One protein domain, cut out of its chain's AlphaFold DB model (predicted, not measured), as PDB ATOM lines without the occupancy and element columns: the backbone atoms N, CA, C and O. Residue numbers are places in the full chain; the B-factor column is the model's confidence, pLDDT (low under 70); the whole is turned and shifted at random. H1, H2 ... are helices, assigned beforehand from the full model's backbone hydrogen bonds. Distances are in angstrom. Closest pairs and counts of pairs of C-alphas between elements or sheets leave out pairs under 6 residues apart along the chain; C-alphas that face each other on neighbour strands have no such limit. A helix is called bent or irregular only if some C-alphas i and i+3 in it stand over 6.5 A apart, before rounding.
ATOM      1  N   ARG A 161      29.848   7.079 -79.986       53.41
ATOM      2  CA  ARG A 161      28.479   7.531 -80.238       53.41
ATOM      3  C   ARG A 161      27.998   7.087 -81.615       53.41
ATOM      4  O   ARG A 161      26.839   6.722 -81.752       53.41
ATOM      5  N   GLU A 162      28.887   7.090 -82.603       53.69
ATOM      6  CA  GLU A 162      28.608   6.575 -83.943       53.69
ATOM      7  C   GLU A 162      28.437   5.055 -83.928       53.69
ATOM      8  O   GLU A 162      27.472   4.563 -84.504       53.69
ATOM      9  N   ILE A 163      29.274   4.321 -83.188       62.91
ATOM     10  CA  ILE A 163      29.146   2.865 -83.013       62.91
ATOM     11  C   ILE A 163      27.823   2.509 -82.321       62.91
ATOM     12  O   ILE A 163      27.086   1.662 -82.820       62.91
ATOM     13  N   ALA A 164      27.462   3.200 -81.234       60.06
ATOM     14  CA  ALA A 164      26.190   2.983 -80.544       60.06
ATOM     15  C   ALA A 164      24.982   3.294 -81.445       60.06
ATOM     16  O   ALA A 164      23.994   2.568 -81.436       60.06
ATOM     17  N   ILE A 165      25.061   4.343 -82.270       59.78
ATOM     18  CA  ILE A 165      24.011   4.681 -83.240       59.78
ATOM     19  C   ILE A 165      23.916   3.621 -84.340       59.78
ATOM     20  O   ILE A 165      22.811   3.226 -84.700       59.78
ATOM     21  N   MET A 166      25.044   3.144 -84.866       64.25
ATOM     22  CA  MET A 166      25.067   2.102 -85.895       64.25
ATOM     23  C   MET A 166      24.532   0.772 -85.358       64.25
ATOM     24  O   MET A 166      23.815   0.078 -86.074       64.25
ATOM     25  N   GLU A 167      24.789   0.467 -84.088       69.31
ATOM     26  CA  GLU A 167      24.252  -0.709 -83.408       69.31
ATOM     27  C   GLU A 167      22.742  -0.588 -83.142       69.31
ATOM     28  O   GLU A 167      21.996  -1.524 -83.424       69.31
ATOM     29  N   ILE A 168      22.249   0.587 -82.730       65.06
ATOM     30  CA  ILE A 168      20.803   0.874 -82.645       65.06
ATOM     31  C   ILE A 168      20.143   0.718 -84.021       65.06
ATOM     32  O   ILE A 168      19.094   0.093 -84.139       65.06
ATOM     33  N   ILE A 169      20.758   1.260 -85.077       65.12
ATOM     34  CA  ILE A 169      20.259   1.136 -86.451       65.12
ATOM     35  C   ILE A 169      20.234  -0.339 -86.881       65.12
ATOM     36  O   ILE A 169      19.257  -0.769 -87.489       65.12
ATOM     37  N   ARG A 170      21.265  -1.128 -86.550       74.06
ATOM     38  CA  ARG A 170      21.331  -2.569 -86.844       74.06
ATOM     39  C   ARG A 170      20.217  -3.343 -86.136       74.06
ATOM     40  O   ARG A 170      19.512  -4.105 -86.791       74.06
ATOM     41  N   GLN A 171      20.018  -3.111 -84.841       66.25
ATOM     42  CA  GLN A 171      18.987  -3.789 -84.048       66.25
ATOM     43  C   GLN A 171      17.579  -3.432 -84.526       66.25
ATOM     44  O   GLN A 171      16.749  -4.314 -84.724       66.25
ATOM     45  N   ILE A 172      17.336  -2.158 -84.844       63.12
ATOM     46  CA  ILE A 172      16.067  -1.736 -85.440       63.12
ATOM     47  C   ILE A 172      15.829  -2.424 -86.800       63.12
ATOM     48  O   ILE A 172      14.711  -2.857 -87.085       63.12
ATOM     49  N   LYS A 173      16.862  -2.565 -87.641       65.00
ATOM     50  CA  LYS A 173      16.755  -3.289 -88.921       65.00
ATOM     51  C   LYS A 173      16.423  -4.765 -88.737       65.00
ATOM     52  O   LYS A 173      15.667  -5.316 -89.532       65.00
ATOM     53  N   GLU A 174      16.997  -5.416 -87.730       67.44
ATOM     54  CA  GLU A 174      16.719  -6.823 -87.427       67.44
ATOM     55  C   GLU A 174      15.307  -7.031 -86.879       67.44
ATOM     56  O   GLU A 174      14.666  -8.021 -87.227       67.44
ATOM     57  N   GLU A 175      14.789  -6.088 -86.092       64.50
ATOM     58  CA  GLU A 175      13.427  -6.140 -85.553       64.50
ATOM     59  C   GLU A 175      12.369  -5.868 -86.638       64.50
ATOM     60  O   GLU A 175      11.395  -6.611 -86.752       64.50
ATOM     61  N   ASN A 176      12.606  -4.882 -87.513       62.53
ATOM     62  CA  ASN A 176      11.736  -4.579 -88.660       62.53
ATOM     63  C   ASN A 176      11.634  -5.736 -89.669       62.53
ATOM     64  O   ASN A 176      10.663  -5.812 -90.415       62.53
ATOM     65  N   LYS A 177      12.622  -6.640 -89.717       67.75
ATOM     66  CA  LYS A 177      12.541  -7.864 -90.533       67.75
ATOM     67  C   LYS A 177      11.610  -8.920 -89.932       67.75
ATOM     68  O   LYS A 177      11.168  -9.802 -90.661       67.75
ATOM     69  N   LYS A 178      11.353  -8.870 -88.620       67.06
ATOM     70  CA  LYS A 178      10.592  -9.886 -87.874       67.06
ATOM     71  C   LYS A 178       9.123  -9.517 -87.666       67.06
ATOM     72  O   LYS A 178       8.316 -10.413 -87.456       67.06
ATOM     73  N   SER A 179       8.775  -8.231 -87.711       58.72
ATOM     74  CA  SER A 179       7.418  -7.734 -87.458       58.72
ATOM     75  C   SER A 179       7.074  -6.580 -88.397       58.72
ATOM     76  O   SER A 179       7.891  -5.684 -88.606       58.72
ATOM     77  N   SER A 180       5.843  -6.569 -88.920       53.81
ATOM     78  CA  SER A 180       5.301  -5.433 -89.673       53.81
ATOM     79  C   SER A 180       5.087  -4.196 -88.798       53.81
ATOM     80  O   SER A 180       5.021  -3.092 -89.343       53.81
ATOM     81  N   ASP A 181       5.034  -4.349 -87.466       55.53
ATOM     82  CA  ASP A 181       4.761  -3.279 -86.506       55.53
ATOM     83  C   ASP A 181       5.886  -2.997 -85.508       55.53
ATOM     84  O   ASP A 181       6.443  -3.885 -84.866       55.53
ATOM     85  N   PHE A 182       6.207  -1.702 -85.395       59.12
ATOM     86  CA  PHE A 182       7.264  -1.132 -84.559       59.12
ATOM     87  C   PHE A 182       6.694  -0.815 -83.172       59.12
ATOM     88  O   PHE A 182       6.670   0.336 -82.742       59.12
ATOM     89  N   ASP A 183       6.158  -1.842 -82.516       59.16
ATOM     90  CA  ASP A 183       5.475  -1.724 -81.218       59.16
ATOM     91  C   ASP A 183       6.195  -2.492 -80.095       59.16
ATOM     92  O   ASP A 183       5.672  -2.714 -79.007       59.16
ATOM     93  N   SER A 184       7.444  -2.894 -80.346       73.75
ATOM     94  CA  SER A 184       8.283  -3.549 -79.346       73.75
ATOM     95  C   SER A 184       8.721  -2.530 -78.292       73.75
ATOM     96  O   SER A 184       9.648  -1.738 -78.496       73.75
ATOM     97  N   ASP A 185       8.058  -2.554 -77.135       76.31
ATOM     98  CA  ASP A 185       8.444  -1.765 -75.962       76.31
ATOM     99  C   ASP A 185       9.906  -2.000 -75.552       76.31
ATOM    100  O   ASP A 185      10.566  -1.071 -75.078       76.31
ATOM    101  N   THR A 186      10.429  -3.196 -75.831       76.94
ATOM    102  CA  THR A 186      11.830  -3.586 -75.648       76.94
ATOM    103  C   THR A 186      12.773  -2.764 -76.527       76.94
ATOM    104  O   THR A 186      13.778  -2.245 -76.042       76.94
ATOM    105  N   LEU A 187      12.446  -2.572 -77.806       71.19
ATOM    106  CA  LEU A 187      13.274  -1.798 -78.734       71.19
ATOM    107  C   LEU A 187      13.254  -0.299 -78.404       71.19
ATOM    108  O   LEU A 187      14.279   0.382 -78.473       71.19
ATOM    109  N   ILE A 188      12.099   0.218 -77.981       74.62
ATOM    110  CA  ILE A 188      11.966   1.596 -77.489       74.62
ATOM    111  C   ILE A 188      12.835   1.794 -76.246       74.62
ATOM    112  O   ILE A 188      13.520   2.815 -76.130       74.62
ATOM    113  N   ASP A 189      12.843   0.817 -75.341       79.75
ATOM    114  CA  ASP A 189      13.684   0.845 -74.151       79.75
ATOM    115  C   ASP A 189      15.169   0.851 -74.507       79.75
ATOM    116  O   ASP A 189      15.905   1.693 -73.996       79.75
ATOM    117  N   ILE A 190      15.594   0.012 -75.451       73.38
ATOM    118  CA  ILE A 190      16.969  -0.018 -75.968       73.38
ATOM    119  C   ILE A 190      17.378   1.342 -76.552       73.38
ATOM    120  O   ILE A 190      18.464   1.847 -76.252       73.38
ATOM    121  N   ILE A 191      16.516   1.978 -77.352       72.19
ATOM    122  CA  ILE A 191      16.780   3.310 -77.921       72.19
ATOM    123  C   ILE A 191      16.935   4.345 -76.802       72.19
ATOM    124  O   ILE A 191      17.857   5.161 -76.822       72.19
ATOM    125  N   LEU A 192      16.051   4.326 -75.805       75.94
ATOM    126  CA  LEU A 192      16.096   5.268 -74.690       75.94
ATOM    127  C   LEU A 192      17.336   5.057 -73.807       75.94
ATOM    128  O   LEU A 192      17.971   6.047 -73.438       75.94
ATOM    129  N   ILE A 193      17.720   3.802 -73.545       79.12
ATOM    130  CA  ILE A 193      18.938   3.424 -72.809       79.12
ATOM    131  C   ILE A 193      20.171   3.995 -73.505       79.12
ATOM    132  O   ILE A 193      20.947   4.720 -72.883       79.12
ATOM    133  N   ASN A 194      20.318   3.753 -74.808       69.00
ATOM    134  CA  ASN A 194      21.473   4.227 -75.569       69.00
ATOM    135  C   ASN A 194      21.527   5.761 -75.708       69.00
ATOM    136  O   ASN A 194      22.594   6.342 -75.900       69.00
ATOM    137  N   LEU A 195      20.389   6.447 -75.572       66.00
ATOM    138  CA  LEU A 195      20.324   7.912 -75.524       66.00
ATOM    139  C   LEU A 195      20.584   8.490 -74.120       66.00
ATOM    140  O   LEU A 195      20.539   9.716 -73.961       66.00
ATOM    141  N   GLY A 196      20.836   7.647 -73.113       75.12
ATOM    142  CA  GLY A 196      21.024   8.050 -71.717       75.12
ATOM    143  C   GLY A 196      19.742   8.581 -71.068       75.12
ATOM    144  O   GLY A 196      19.792   9.439 -70.186       75.12
ATOM    145  N   ILE A 197      18.574   8.143 -71.542       75.75
ATOM    146  CA  ILE A 197      17.263   8.567 -71.045       75.75
ATOM    147  C   ILE A 197      16.690   7.439 -70.171       75.75
ATOM    148  O   ILE A 197      16.707   6.285 -70.596       75.75
ATOM    149  N   PRO A 198      16.128   7.733 -68.980       82.19
ATOM    150  CA  PRO A 198      15.414   6.729 -68.192       82.19
ATOM    151  C   PRO A 198      14.303   6.103 -69.035       82.19
ATOM    152  O   PRO A 198      13.410   6.815 -69.489       82.19
ATOM    153  N   HIS A 199      14.373   4.798 -69.267       84.38
ATOM    154  CA  HIS A 199      13.517   4.124 -70.242       84.38
ATOM    155  C   HIS A 199      12.182   3.663 -69.636       84.38
ATOM    156  O   HIS A 199      11.168   3.633 -70.328       84.38
ATOM    157  N   ASN A 200      12.123   3.449 -68.315       89.19
ATOM    158  CA  ASN A 200      10.904   3.039 -67.616       89.19
ATOM    159  C   ASN A 200      10.561   3.921 -66.396       89.19
ATOM    160  O   ASN A 200      11.386   4.668 -65.860       89.19
ATOM    161  N   LYS A 201       9.304   3.822 -65.936       86.88
ATOM    162  CA  LYS A 201       8.788   4.587 -64.784       86.88
ATOM    163  C   LYS A 201       9.527   4.254 -63.480       86.88
ATOM    164  O   LYS A 201       9.772   5.168 -62.699       86.88
ATOM    165  N   LYS A 202       9.944   2.995 -63.283       88.69
ATOM    166  CA  LYS A 202      10.650   2.542 -62.070       88.69
ATOM    167  C   LYS A 202      11.997   3.254 -61.890       88.69
ATOM    168  O   LYS A 202      12.330   3.633 -60.774       88.69
ATOM    169  N   MET A 203      12.741   3.510 -62.968       85.44
ATOM    170  CA  MET A 203      13.988   4.289 -62.905       85.44
ATOM    171  C   MET A 203      13.751   5.757 -62.546       85.44
ATOM    172  O   MET A 203      14.515   6.333 -61.779       85.44
ATOM    173  N   ILE A 204      12.680   6.367 -63.065       84.56
ATOM    174  CA  ILE A 204      12.297   7.736 -62.684       84.56
ATOM    175  C   ILE A 204      11.914   7.785 -61.201       84.56
ATOM    176  O   ILE A 204      12.278   8.727 -60.499       84.56
ATOM    177  N   ASP A 205      11.223   6.764 -60.708       85.12
ATOM    178  CA  ASP A 205      10.815   6.695 -59.307       85.12
ATOM    179  C   ASP A 205      12.002   6.519 -58.356       85.12
ATOM    180  O   ASP A 205      12.026   7.171 -57.312       85.12
ATOM    181  N   LYS A 206      13.032   5.769 -58.767       87.25
ATOM    182  CA  LYS A 206      14.298   5.605 -58.031       87.25
ATOM    183  C   LYS A 206      15.282   6.774 -58.175       87.25
ATOM    184  O   LYS A 206      16.289   6.807 -57.482       87.25
ATOM    185  N   SER A 207      15.022   7.724 -59.071       84.50
ATOM    186  CA  SER A 207      15.909   8.873 -59.287       84.50
ATOM    187  C   SER A 207      15.673  10.008 -58.280       84.50
ATOM    188  O   SER A 207      14.556  10.193 -57.790       84.50
ATOM    189  N   ASN A 208      16.687  10.849 -58.065       82.75
ATOM    190  CA  ASN A 208      16.604  12.045 -57.213       82.75
ATOM    191  C   ASN A 208      16.016  13.279 -57.934       82.75
ATOM    192  O   ASN A 208      16.258  14.416 -57.536       82.75
ATOM    193  N   PHE A 209      15.248  13.101 -59.018       77.56
ATOM    194  CA  PHE A 209      14.686  14.246 -59.743       77.56
ATOM    195  C   PHE A 209      13.526  14.909 -58.967       77.56
ATOM    196  O   PHE A 209      12.550  14.229 -58.642       77.56
ATOM    197  N   PRO A 210      13.533  16.245 -58.775       58.88
ATOM    198  CA  PRO A 210      12.536  16.956 -57.963       58.88
ATOM    199  C   PRO A 210      11.129  17.012 -58.585       58.88
ATOM    200  O   PRO A 210      10.160  17.337 -57.909       58.88
ATOM    201  N   ASN A 211      10.971  16.688 -59.875       82.00
ATOM    202  CA  ASN A 211       9.663  16.683 -60.543       82.00
ATOM    203  C   ASN A 211       9.436  15.405 -61.364       82.00
ATOM    204  O   ASN A 211       9.371  15.418 -62.600       82.00
ATOM    205  N   LYS A 212       9.302  14.283 -60.647       84.75
ATOM    206  CA  LYS A 212       9.087  12.939 -61.209       84.75
ATOM    207  C   LYS A 212       7.840  12.870 -62.101       84.75
ATOM    208  O   LYS A 212       7.886  12.258 -63.167       84.75
ATOM    209  N   ARG A 213       6.751  13.572 -61.746       78.00
ATOM    210  CA  ARG A 213       5.499  13.615 -62.535       78.00
ATOM    211  C   ARG A 213       5.710  14.211 -63.930       78.00
ATOM    212  O   ARG A 213       5.303  13.614 -64.927       78.00
ATOM    213  N   LYS A 214       6.392  15.358 -64.028       73.56
ATOM    214  CA  LYS A 214       6.725  15.986 -65.317       73.56
ATOM    215  C   LYS A 214       7.668  15.110 -66.145       73.56
ATOM    216  O   LYS A 214       7.547  15.076 -67.370       73.56
ATOM    217  N   LEU A 215       8.584  14.392 -65.494       73.81
ATOM    218  CA  LEU A 215       9.521  13.493 -66.165       73.81
ATOM    219  C   LEU A 215       8.818  12.250 -66.738       73.81
ATOM    220  O   LEU A 215       9.079  11.901 -67.886       73.81
ATOM    221  N   LYS A 216       7.852  11.666 -66.014       84.06
ATOM    222  CA  LYS A 216       7.000  10.567 -66.507       84.06
ATOM    223  C   LYS A 216       6.194  10.968 -67.747       84.06
ATOM    224  O   LYS A 216       6.189  10.231 -68.727       84.06
ATOM    225  N   HIS A 217       5.586  12.158 -67.754       73.06
ATOM    226  CA  HIS A 217       4.882  12.665 -68.943       73.06
ATOM    227  C   HIS A 217       5.818  12.890 -70.139       73.06
ATOM    228  O   HIS A 217       5.449  12.604 -71.275       73.06
ATOM    229  N   ARG A 218       7.037  13.390 -69.902       74.81
ATOM    230  CA  ARG A 218       8.047  13.551 -70.959       74.81
ATOM    231  C   ARG A 218       8.533  12.211 -71.505       74.81
ATOM    232  O   ARG A 218       8.751  12.120 -72.708       74.81
ATOM    233  N   LEU A 219       8.702  11.207 -70.645       79.69
ATOM    234  CA  LEU A 219       9.058   9.849 -71.051       79.69
ATOM    235  C   LEU A 219       7.971   9.257 -71.950       79.69
ATOM    236  O   LEU A 219       8.292   8.813 -73.045       79.69
ATOM    237  N   GLN A 220       6.701   9.340 -71.543       82.69
ATOM    238  CA  GLN A 220       5.590   8.822 -72.346       82.69
ATOM    239  C   GLN A 220       5.543   9.475 -73.732       82.69
ATOM    240  O   GLN A 220       5.609   8.770 -74.727       82.69
ATOM    241  N   ARG A 221       5.611  10.813 -73.810       74.06
ATOM    242  CA  ARG A 221       5.657  11.527 -75.102       74.06
ATOM    243  C   ARG A 221       6.830  11.109 -75.990       74.06
ATOM    244  O   ARG A 221       6.704  11.124 -77.206       74.06
ATOM    245  N   LYS A 222       7.983  10.775 -75.401       76.69
ATOM    246  CA  LYS A 222       9.139  10.273 -76.157       76.69
ATOM    247  C   LYS A 222       8.916   8.849 -76.661       76.69
ATOM    248  O   LYS A 222       9.291   8.579 -77.794       76.69
ATOM    249  N   ARG A 223       8.305   7.969 -75.859       82.19
ATOM    250  CA  ARG A 223       7.912   6.621 -76.303       82.19
ATOM    251  C   ARG A 223       6.901   6.702 -77.441       82.19
ATOM    252  O   ARG A 223       7.125   6.092 -78.475       82.19
ATOM    253  N   ASP A 224       5.867   7.527 -77.287       76.81
ATOM    254  CA  ASP A 224       4.834   7.729 -78.308       76.81
ATOM    255  C   ASP A 224       5.442   8.294 -79.600       76.81
ATOM    256  O   ASP A 224       5.140   7.818 -80.688       76.81
ATOM    257  N   PHE A 225       6.387   9.235 -79.488       75.00
ATOM    258  CA  PHE A 225       7.138   9.746 -80.636       75.00
ATOM    259  C   PHE A 225       7.975   8.657 -81.326       75.00
ATOM    260  O   PHE A 225       7.997   8.592 -82.552       75.00
ATOM    261  N   ILE A 226       8.666   7.800 -80.564       76.50
ATOM    262  CA  ILE A 226       9.461   6.696 -81.124       76.50
ATOM    263  C   ILE A 226       8.549   5.657 -81.793       76.50
ATOM    264  O   ILE A 226       8.886   5.196 -82.878       76.50
ATOM    265  N   ARG A 227       7.378   5.344 -81.223       77.56
ATOM    266  CA  ARG A 227       6.374   4.471 -81.863       77.56
ATOM    267  C   ARG A 227       5.866   5.067 -83.170       77.56
ATOM    268  O   ARG A 227       5.869   4.403 -84.199       77.56
ATOM    269  N   GLN A 228       5.490   6.343 -83.137       74.81
ATOM    270  CA  GLN A 228       4.879   7.029 -84.271       74.81
ATOM    271  C   GLN A 228       5.862   7.270 -85.424       74.81
ATOM    272  O   GLN A 228       5.490   7.158 -86.589       74.81
ATOM    273  N   TYR A 229       7.117   7.607 -85.119       74.38
ATOM    274  CA  TYR A 229       8.087   8.061 -86.120       74.38
ATOM    275  C   TYR A 229       9.300   7.142 -86.278       74.38
ATOM    276  O   TYR A 229      10.120   7.387 -87.159       74.38
ATOM    277  N   GLY A 230       9.428   6.079 -85.481       77.12
ATOM    278  CA  GLY A 230      10.553   5.142 -85.527       77.12
ATOM    279  C   GLY A 230      10.727   4.500 -86.900       77.12
ATOM    280  O   GLY A 230      11.813   4.590 -87.470       77.12
ATOM    281  N   LYS A 231       9.643   3.975 -87.494       70.94
ATOM    282  CA  LYS A 231       9.661   3.421 -88.865       70.94
ATOM    283  C   LYS A 231      10.128   4.461 -89.894       70.94
ATOM    284  O   LYS A 231      11.008   4.175 -90.699       70.94
ATOM    285  N   ILE A 232       9.610   5.690 -89.797       78.69
ATOM    286  CA  ILE A 232       9.954   6.802 -90.698       78.69
ATOM    287  C   ILE A 232      11.430   7.192 -90.559       78.69
ATOM    288  O   ILE A 232      12.092   7.442 -91.558       78.69
ATOM    289  N   ILE A 233      11.970   7.232 -89.339       76.31
ATOM    290  CA  ILE A 233      13.380   7.560 -89.081       76.31
ATOM    291  C   ILE A 233      14.300   6.502 -89.683       76.31
ATOM    292  O   ILE A 233      15.293   6.848 -90.314       76.31
ATOM    293  N   VAL A 234      13.976   5.224 -89.511       71.19
ATOM    294  CA  VAL A 234      14.774   4.111 -90.044       71.19
ATOM    295  C   VAL A 234      14.779   4.143 -91.555       71.19
ATOM    296  O   VAL A 234      15.830   4.026 -92.171       71.19
ATOM    297  N   GLU A 235      13.622   4.392 -92.151       72.00
ATOM    298  CA  GLU A 235      13.498   4.482 -93.593       72.00
ATOM    299  C   GLU A 235      14.143   5.758 -94.160       72.00
ATOM    300  O   GLU A 235      14.773   5.709 -95.212       72.00
ATOM    301  N   ILE A 236      14.125   6.876 -93.427       73.56
ATOM    302  CA  ILE A 236      14.954   8.059 -93.715       73.56
ATOM    303  C   ILE A 236      16.449   7.720 -93.650       73.56
ATOM    304  O   ILE A 236      17.230   8.302 -94.394       73.56
ATOM    305  N   LEU A 237      16.872   6.810 -92.773       70.06
ATOM    306  CA  LEU A 237      18.276   6.407 -92.650       70.06
ATOM    307  C   LEU A 237      18.690   5.361 -93.703       70.06
ATOM    308  O   LEU A 237      19.871   5.336 -94.062       70.06
ATOM    309  N   ASP A 238      17.745   4.559 -94.214       70.00
ATOM    310  CA  ASP A 238      17.958   3.488 -95.204       70.00
ATOM    311  C   ASP A 238      17.725   3.903 -96.664       70.00
ATOM    312  O   ASP A 238      18.561   3.620 -97.524       70.00
ATOM    313  N   LEU A 239      16.614   4.579 -96.977       58.97
ATOM    314  CA  LEU A 239      16.218   4.930 -98.352       58.97
ATOM    315  C   LEU A 239      16.819   6.238 -98.860       58.97
ATOM    316  O   LEU A 239      16.695   6.562-100.048       58.97
ATOM    317  N   SER A 240      17.523   6.982 -98.009       58.28
ATOM    318  CA  SER A 240      18.207   8.216 -98.385       58.28
ATOM    319  C   SER A 240      19.486   7.944 -99.194       58.28
ATOM    320  O   SER A 240      20.574   8.419 -98.874       58.28
ATOM    321  N   LYS A 241      19.378   7.136-100.239       57.97
ATOM    322  CA  LYS A 241      20.229   7.229-101.425       57.97
ATOM    323  C   LYS A 241      19.393   7.325-102.705       57.97
ATOM    324  O   LYS A 241      19.884   7.858-103.692       57.97
ATOM    325  N   ASN A 242      18.131   6.876-102.682       64.50
ATOM    326  CA  ASN A 242      17.326   6.689-103.892       64.50
ATOM    327  C   ASN A 242      15.941   7.355-103.871       64.50
ATOM    328  O   ASN A 242      15.345   7.455-104.942       64.50
ATOM    329  N   SER A 243      15.457   7.843-102.721       78.00
ATOM    330  CA  SER A 243      14.116   8.441-102.594       78.00
ATOM    331  C   SER A 243      14.137   9.932-102.242       78.00
ATOM    332  O   SER A 243      15.033  10.415-101.543       78.00
ATOM    333  N   THR A 244      13.143  10.681-102.721       84.12
ATOM    334  CA  THR A 244      12.939  12.098-102.364       84.12
ATOM    335  C   THR A 244      12.201  12.242-101.025       84.12
ATOM    336  O   THR A 244      11.496  11.337-100.579       84.12
ATOM    337  N   GLN A 245      12.319  13.401-100.363       80.50
ATOM    338  CA  GLN A 245      11.583  13.671 -99.113       80.50
ATOM    339  C   GLN A 245      10.057  13.583 -99.298       80.50
ATOM    340  O   GLN A 245       9.342  13.224 -98.364       80.50
ATOM    341  N   THR A 246       9.562  13.888-100.500       82.12
ATOM    342  CA  THR A 246       8.143  13.797-100.869       82.12
ATOM    343  C   THR A 246       7.680  12.348-101.028       82.12
ATOM    344  O   THR A 246       6.593  12.014-100.573       82.12
ATOM    345  N   GLU A 247       8.502  11.470-101.602       84.00
ATOM    346  CA  GLU A 247       8.178  10.038-101.712       84.00
ATOM    347  C   GLU A 247       8.054   9.377-100.337       84.00
ATOM    348  O   GLU A 247       7.100   8.643-100.090       84.00
ATOM    349  N   ILE A 248       8.969   9.698 -99.417       81.31
ATOM    350  CA  ILE A 248       8.915   9.199 -98.035       81.31
ATOM    351  C   ILE A 248       7.675   9.745 -97.316       81.31
ATOM    352  O   ILE A 248       6.996   9.008 -96.606       81.31
ATOM    353  N   ALA A 249       7.352  11.025 -97.521       82.62
ATOM    354  CA  ALA A 249       6.157  11.647 -96.957       82.62
ATOM    355  C   ALA A 249       4.874  10.918 -97.403       82.62
ATOM    356  O   ALA A 249       4.059  10.532 -96.565       82.62
ATOM    357  N   ASN A 250       4.748  10.650 -98.707       83.62
ATOM    358  CA  ASN A 250       3.595   9.964 -99.289       83.62
ATOM    359  C   ASN A 250       3.487   8.509 -98.822       83.62
ATOM    360  O   ASN A 250       2.396   8.064 -98.479       83.62
ATOM    361  N   LYS A 251       4.609   7.783 -98.751       84.25
ATOM    362  CA  LYS A 251       4.630   6.378 -98.318       84.25
ATOM    363  C   LYS A 251       4.099   6.180 -96.895       84.25
ATOM    364  O   LYS A 251       3.483   5.159 -96.616       84.25
ATOM    365  N   TYR A 252       4.319   7.154 -96.014       80.75
ATOM    366  CA  TYR A 252       3.898   7.088 -94.612       80.75
ATOM    367  C   TYR A 252       2.665   7.932 -94.278       80.75
ATOM    368  O   TYR A 252       2.317   8.041 -93.105       80.75
ATOM    369  N   GLY A 253       2.021   8.555 -95.269       83.25
ATOM    370  CA  GLY A 253       0.855   9.409 -95.031       83.25
ATOM    371  C   GLY A 253       1.146  10.609 -94.120       83.25
ATOM    372  O   GLY A 253       0.287  11.026 -93.349       83.25
ATOM    373  N   VAL A 254       2.364  11.166 -94.164       82.69
ATOM    374  CA  VAL A 254       2.761  12.336 -93.359       82.69
ATOM    375  C   VAL A 254       3.103  13.529 -94.246       82.69
ATOM    376  O   VAL A 254       3.516  13.377 -95.388       82.69
ATOM    377  N   SER A 255       2.993  14.751 -93.718       82.81
ATOM    378  CA  SER A 255       3.354  15.945 -94.496       82.81
ATOM    379  C   SER A 255       4.858  15.998 -94.817       82.81
ATOM    380  O   SER A 255       5.698  15.654 -93.979       82.81
ATOM    381  N   SER A 256       5.239  16.543 -95.977       79.38
ATOM    382  CA  SER A 256       6.660  16.748 -96.316       79.38
ATOM    383  C   SER A 256       7.378  17.672 -95.319       79.38
ATOM    384  O   SER A 256       8.561  17.486 -95.045       79.38
ATOM    385  N   ARG A 257       6.661  18.621 -94.688       76.75
ATOM    386  CA  ARG A 257       7.200  19.441 -93.583       76.75
ATOM    387  C   ARG A 257       7.586  18.590 -92.371       76.75
ATOM    388  O   ARG A 257       8.573  18.906 -91.707       76.75
ATOM    389  N   THR A 258       6.832  17.530 -92.079       77.31
ATOM    390  CA  THR A 258       7.136  16.580 -90.999       77.31
ATOM    391  C   THR A 258       8.449  15.853 -91.285       77.31
ATOM    392  O   THR A 258       9.317  15.823 -90.415       77.31
ATOM    393  N   ILE A 259       8.650  15.386 -92.524       82.62
ATOM    394  CA  ILE A 259       9.911  14.766 -92.967       82.62
ATOM    395  C   ILE A 259      11.085  15.750 -92.870       82.62
ATOM    396  O   ILE A 259      12.111  15.410 -92.288       82.62
ATOM    397  N   VAL A 260      10.932  16.999 -93.331       79.62
ATOM    398  CA  VAL A 260      11.989  18.033 -93.234       79.62
ATOM    399  C   VAL A 260      12.387  18.303 -91.780       79.62
ATOM    400  O   VAL A 260      13.571  18.419 -91.463       79.62
ATOM    401  N   ARG A 261      11.409  18.391 -90.869       76.31
ATOM    402  CA  ARG A 261      11.667  18.588 -89.434       76.31
ATOM    403  C   ARG A 261      12.390  17.394 -88.817       76.31
ATOM    404  O   ARG A 261      13.311  17.605 -88.033       76.31
ATOM    405  N   LEU A 262      11.999  16.172 -89.184       76.00
ATOM    406  CA  LEU A 262      12.664  14.936 -88.765       76.00
ATOM    407  C   LEU A 262      14.112  14.889 -89.256       76.00
ATOM    408  O   LEU A 262      15.013  14.703 -88.446       76.00
ATOM    409  N   VAL A 263      14.357  15.157 -90.539       78.75
ATOM    410  CA  VAL A 263      15.708  15.205 -91.119       78.75
ATOM    411  C   VAL A 263      16.568  16.257 -90.415       78.75
ATOM    412  O   VAL A 263      17.649  15.933 -89.936       78.75
ATOM    413  N   LYS A 264      16.063  17.483 -90.231       75.88
ATOM    414  CA  LYS A 264      16.791  18.553 -89.528       75.88
ATOM    415  C   LYS A 264      17.077  18.211 -88.065       75.88
ATOM    416  O   LYS A 264      18.136  18.555 -87.537       75.88
ATOM    417  N   TYR A 265      16.143  17.540 -87.392       74.69
ATOM    418  CA  TYR A 265      16.351  17.035 -86.036       74.69
ATOM    419  C   TYR A 265      17.476  15.994 -86.007       74.69
ATOM    420  O   TYR A 265      18.363  16.085 -85.156       74.69
ATOM    421  N   LEU A 266      17.481  15.060 -86.961       72.81
ATOM    422  CA  LEU A 266      18.514  14.037 -87.090       72.81
ATOM    423  C   LEU A 266      19.892  14.648 -87.412       72.81
ATOM    424  O   LEU A 266      20.874  14.309 -86.759       72.81
ATOM    425  N   GLU A 267      19.966  15.612 -88.333       73.31
ATOM    426  CA  GLU A 267      21.184  16.381 -88.647       73.31
ATOM    427  C   GLU A 267      21.727  17.110 -87.415       73.31
ATOM    428  O   GLU A 267      22.893  16.971 -87.056       73.31
ATOM    429  N   THR A 268      20.869  17.872 -86.732       66.69
ATOM    430  CA  THR A 268      21.278  18.713 -85.599       66.69
ATOM    431  C   THR A 268      21.726  17.858 -84.420       66.69
ATOM    432  O   THR A 268      22.677  18.202 -83.717       66.69
ATOM    433  N   ARG A 269      21.027  16.746 -84.168       63.62
ATOM    434  CA  ARG A 269      21.266  15.927 -82.979       63.62
ATOM    435  C   ARG A 269      22.359  14.886 -83.178       63.62
ATOM    436  O   ARG A 269      23.084  14.617 -82.222       63.62
ATOM    437  N   PHE A 270      22.480  14.336 -84.383       60.12
ATOM    438  CA  PHE A 270      23.393  13.236 -84.699       60.12
ATOM    439  C   PHE A 270      24.497  13.615 -85.693       60.12
ATOM    440  O   PHE A 270      25.258  12.746 -86.096       60.12
ATOM    441  N   LYS A 271      24.612  14.897 -86.076       66.94
ATOM    442  CA  LYS A 271      25.607  15.406 -87.041       66.94
ATOM    443  C   LYS A 271      25.584  14.675 -88.393       66.94
ATOM    444  O   LYS A 271      26.593  14.613 -89.089       66.94
ATOM    445  N   LEU A 272      24.431  14.131 -88.781       66.12
ATOM    446  CA  LEU A 272      24.271  13.437 -90.057       66.12
ATOM    447  C   LEU A 272      24.349  14.439 -91.216       66.12
ATOM    448  O   LEU A 272      23.638  15.441 -91.217       66.12
ATOM    449  N   ASN A 273      25.181  14.160 -92.222       63.28
ATOM    450  CA  ASN A 273      25.244  14.966 -93.440       63.28
ATOM    451  C   ASN A 273      24.161  14.511 -94.434       63.28
ATOM    452  O   ASN A 273      24.344  13.553 -95.188       63.28
ATOM    453  N   SER A 274      23.016  15.187 -94.419       61.62
ATOM    454  CA  SER A 274      21.875  14.890 -95.295       61.62
ATOM    455  C   SER A 274      22.091  15.275 -96.761       61.62
ATOM    456  O   SER A 274      21.402  14.734 -97.628       61.62
ATOM    457  N   ARG A 275      23.054  16.166 -97.060       56.19
ATOM    458  CA  ARG A 275      23.331  16.653 -98.427       56.19
ATOM    459  C   ARG A 275      23.770  15.539 -99.377       56.19
ATOM    460  O   ARG A 275      23.636  15.690-100.579       56.19
ATOM    461  N   ILE A 276      24.263  14.423 -98.842       49.34
ATOM    462  CA  ILE A 276      24.760  13.274 -99.617       49.34
ATOM    463  C   ILE A 276      23.638  12.251 -99.893       49.34
ATOM    464  O   ILE A 276      23.840  11.262-100.591       49.34
ATOM    465  N   ARG A 277      22.442  12.452 -99.326       55.91
ATOM    466  CA  ARG A 277      21.500  11.356 -99.097       55.91
ATOM    467  C   ARG A 277      20.135  11.493 -99.801       55.91
ATOM    468  O   ARG A 277      19.533  10.492-100.163       55.91
ATOM    469  N   PHE A 278      19.626  12.684-100.098       62.81
ATOM    470  CA  PHE A 278      18.338  12.799-100.815       62.81
ATOM    471  C   PHE A 278      18.525  13.152-102.292       62.81
ATOM    472  O   PHE A 278      19.323  14.027-102.619       62.81
ATOM    473  N   LYS A 279      17.736  12.535-103.189       63.09
ATOM    474  CA  LYS A 279      17.606  13.029-104.570       63.09
ATOM    475  C   LYS A 279      16.978  14.422-104.535       63.09
ATOM    476  O   LYS A 279      15.904  14.607-103.961       63.09
ATOM    477  N   HIS A 280      17.633  15.401-105.153       58.78
ATOM    478  CA  HIS A 280      17.048  16.727-105.319       58.78
ATOM    479  C   HIS A 280      15.936  16.683-106.372       58.78
ATOM    480  O   HIS A 280      16.120  16.182-107.481       58.78
ATOM    481  N   SER A 281      14.770  17.224-106.026       50.09
ATOM    482  CA  SER A 281      13.666  17.411-106.965       50.09
ATOM    483  C   SER A 281      14.009  18.516-107.973       50.09
ATOM    484  O   SER A 281      14.486  19.585-107.588       50.09
ATOM    485  N   LYS A 282      13.684  18.320-109.263       46.00
ATOM    486  CA  LYS A 282      13.791  19.368-110.306       46.00
ATOM    487  C   LYS A 282      13.019  20.652-109.941       46.00
ATOM    488  O   LYS A 282      13.346  21.727-110.436       46.00
ATOM    489  N   LYS A 283      12.012  20.553-109.064       47.66
ATOM    490  CA  LYS A 283      11.188  21.675-108.586       47.66
ATOM    491  C   LYS A 283      11.908  22.528-107.526       47.66
ATOM    492  O   LYS A 283      11.739  23.743-107.528       47.66
ATOM    493  N   ASP A 284      12.769  21.928-106.697       49.47
ATOM    494  CA  ASP A 284      13.553  22.640-105.668       49.47
ATOM    495  C   ASP A 284      14.691  23.474-106.267       49.47
ATOM    496  O   ASP A 284      15.020  24.543-105.757       49.47
ATOM    497  N   VAL A 285      15.269  23.008-107.379       43.97
ATOM    498  CA  VAL A 285      16.291  23.754-108.131       43.97
ATOM    499  C   VAL A 285      15.685  25.022-108.738       43.97
ATOM    500  O   VAL A 285      16.250  26.102-108.600       43.97
ATOM    501  N   ARG A 286      14.482  24.925-109.322       44.28
ATOM    502  CA  ARG A 286      13.767  26.079-109.894       44.28
ATOM    503  C   ARG A 286      13.342  27.105-108.838       44.28
ATOM    504  O   ARG A 286      13.435  28.299-109.094       44.28
ATOM    505  N   ARG A 287      12.943  26.655-107.640       42.56
ATOM    506  CA  ARG A 287      12.532  27.544-106.538       42.56
ATOM    507  C   ARG A 287      13.681  28.410-106.003       42.56
ATOM    508  O   ARG A 287      13.469  29.563-105.649       42.56
ATOM    509  N   LYS A 288      14.905  27.875-105.972       43.53
ATOM    510  CA  LYS A 288      16.097  28.622-105.534       43.53
ATOM    511  C   LYS A 288      16.522  29.704-106.527       43.53
ATOM    512  O   LYS A 288      16.955  30.770-106.107       43.53
ATOM    513  N   VAL A 289      16.324  29.450-107.822       42.34
ATOM    514  CA  VAL A 289      16.556  30.435-108.889       42.34
ATOM    515  C   VAL A 289      15.557  31.596-108.794       42.34
ATOM    516  O   VAL A 289      15.950  32.749-108.946       42.34
ATOM    517  N   SER A 290      14.287  31.327-108.465       40.78
ATOM    518  CA  SER A 290      13.275  32.379-108.271       40.78
ATOM    519  C   SER A 290      13.440  33.190-106.977       40.78
ATOM    520  O   SER A 290      12.966  34.315-106.907       40.78
TER     521      SER A 290
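AT A GLANCE: This is residues 161 to 290 of the 776 residues of an uncharacterized protein of Candidatus Lokiarchaeota archaeon (UniProt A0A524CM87). A long, bent helix, H4, makes the spine of a loose, elongated all-helix domain: its longer arm H4a reaches out to the small helix H3 at one end, and its shorter arm H4b lies near the middle. The helical hairpin of H1 and H2 lies beside the bend, H5 and H6 make a corner near H4b, and H7 sticks out with residues 282 to 290. The printed part has 130 residues with seven named helices, H1 to H7 in order, and no named strand. It is only just loose, close to compact, with a radius of gyration of the C-alphas of 17.0 A and spans of 56 by 35 by 29 A.

IN THESE COORDINATES: Look first at H4, residues 212 to 238, by its hydrogen bonds assigned as one helix but bent: C-alphas 228 and 231 are 7.5 A apart. Find C-alpha 212 at (9.087, 12.939, -61.209); from there arm H4a runs 24.2 A to residue 228, and arm H4b spans residues 231 to 238. H3 holds residues 201 to 206 and H2 residues 185 to 194. H1 starts at C-alpha 161, at (28.479, 7.531, -80.238), and runs 22.3 A to residue 176. Past H4b come H5, residues 245 to 251, H6, residues 256 to 270 and 20.7 A long, and H7, residues 282 to 290, ending at C-alpha 290, at (13.275, 32.379, -108.271).

HOW THE PARTS SIT: H4 is the hub, touching four other helices, and its arms stand at a steep tilt of 61 degrees. With residues 212 to 216 alone H4a touches H3, a hairpin at 32 degrees; the closest C-alphas, of Ile 204 and Lys 212, are 6.3 A apart. H2 only just touches H4a, with 3 pairs of C-alphas within 8 A, the closest being Ile 188 and Arg 223 at 6.6 A. H1 and H2 form a hairpin at a shallow tilt of 9 degrees, closest at the C-alphas of Ile 168 and Ile 191, 6.7 A. H1 and H5 each only just touch H4b, with 3 pairs of C-alphas within 8 A. H5 touches H6 at a steep tilt of 63 degrees, closest at the C-alphas of Ala 249 and Ser 256, 5.2 A. Every O i to N i+4 pair is within hydrogen-bond range in H1, H2, H3, H4a, H4b, H5 and H6; in H7 it is 4 of 5.

THE WHOLE: The C-alphas farthest apart, of Lys 206 and Ser 290, are 56.9 A apart. The printed part has no cut, and the link from H6 to H7, 11 residues, is long. Look for low confidence at residues 161 to 169, 171 to 183 and 268 to 290, among others; the mean pLDDT of H7 is 45.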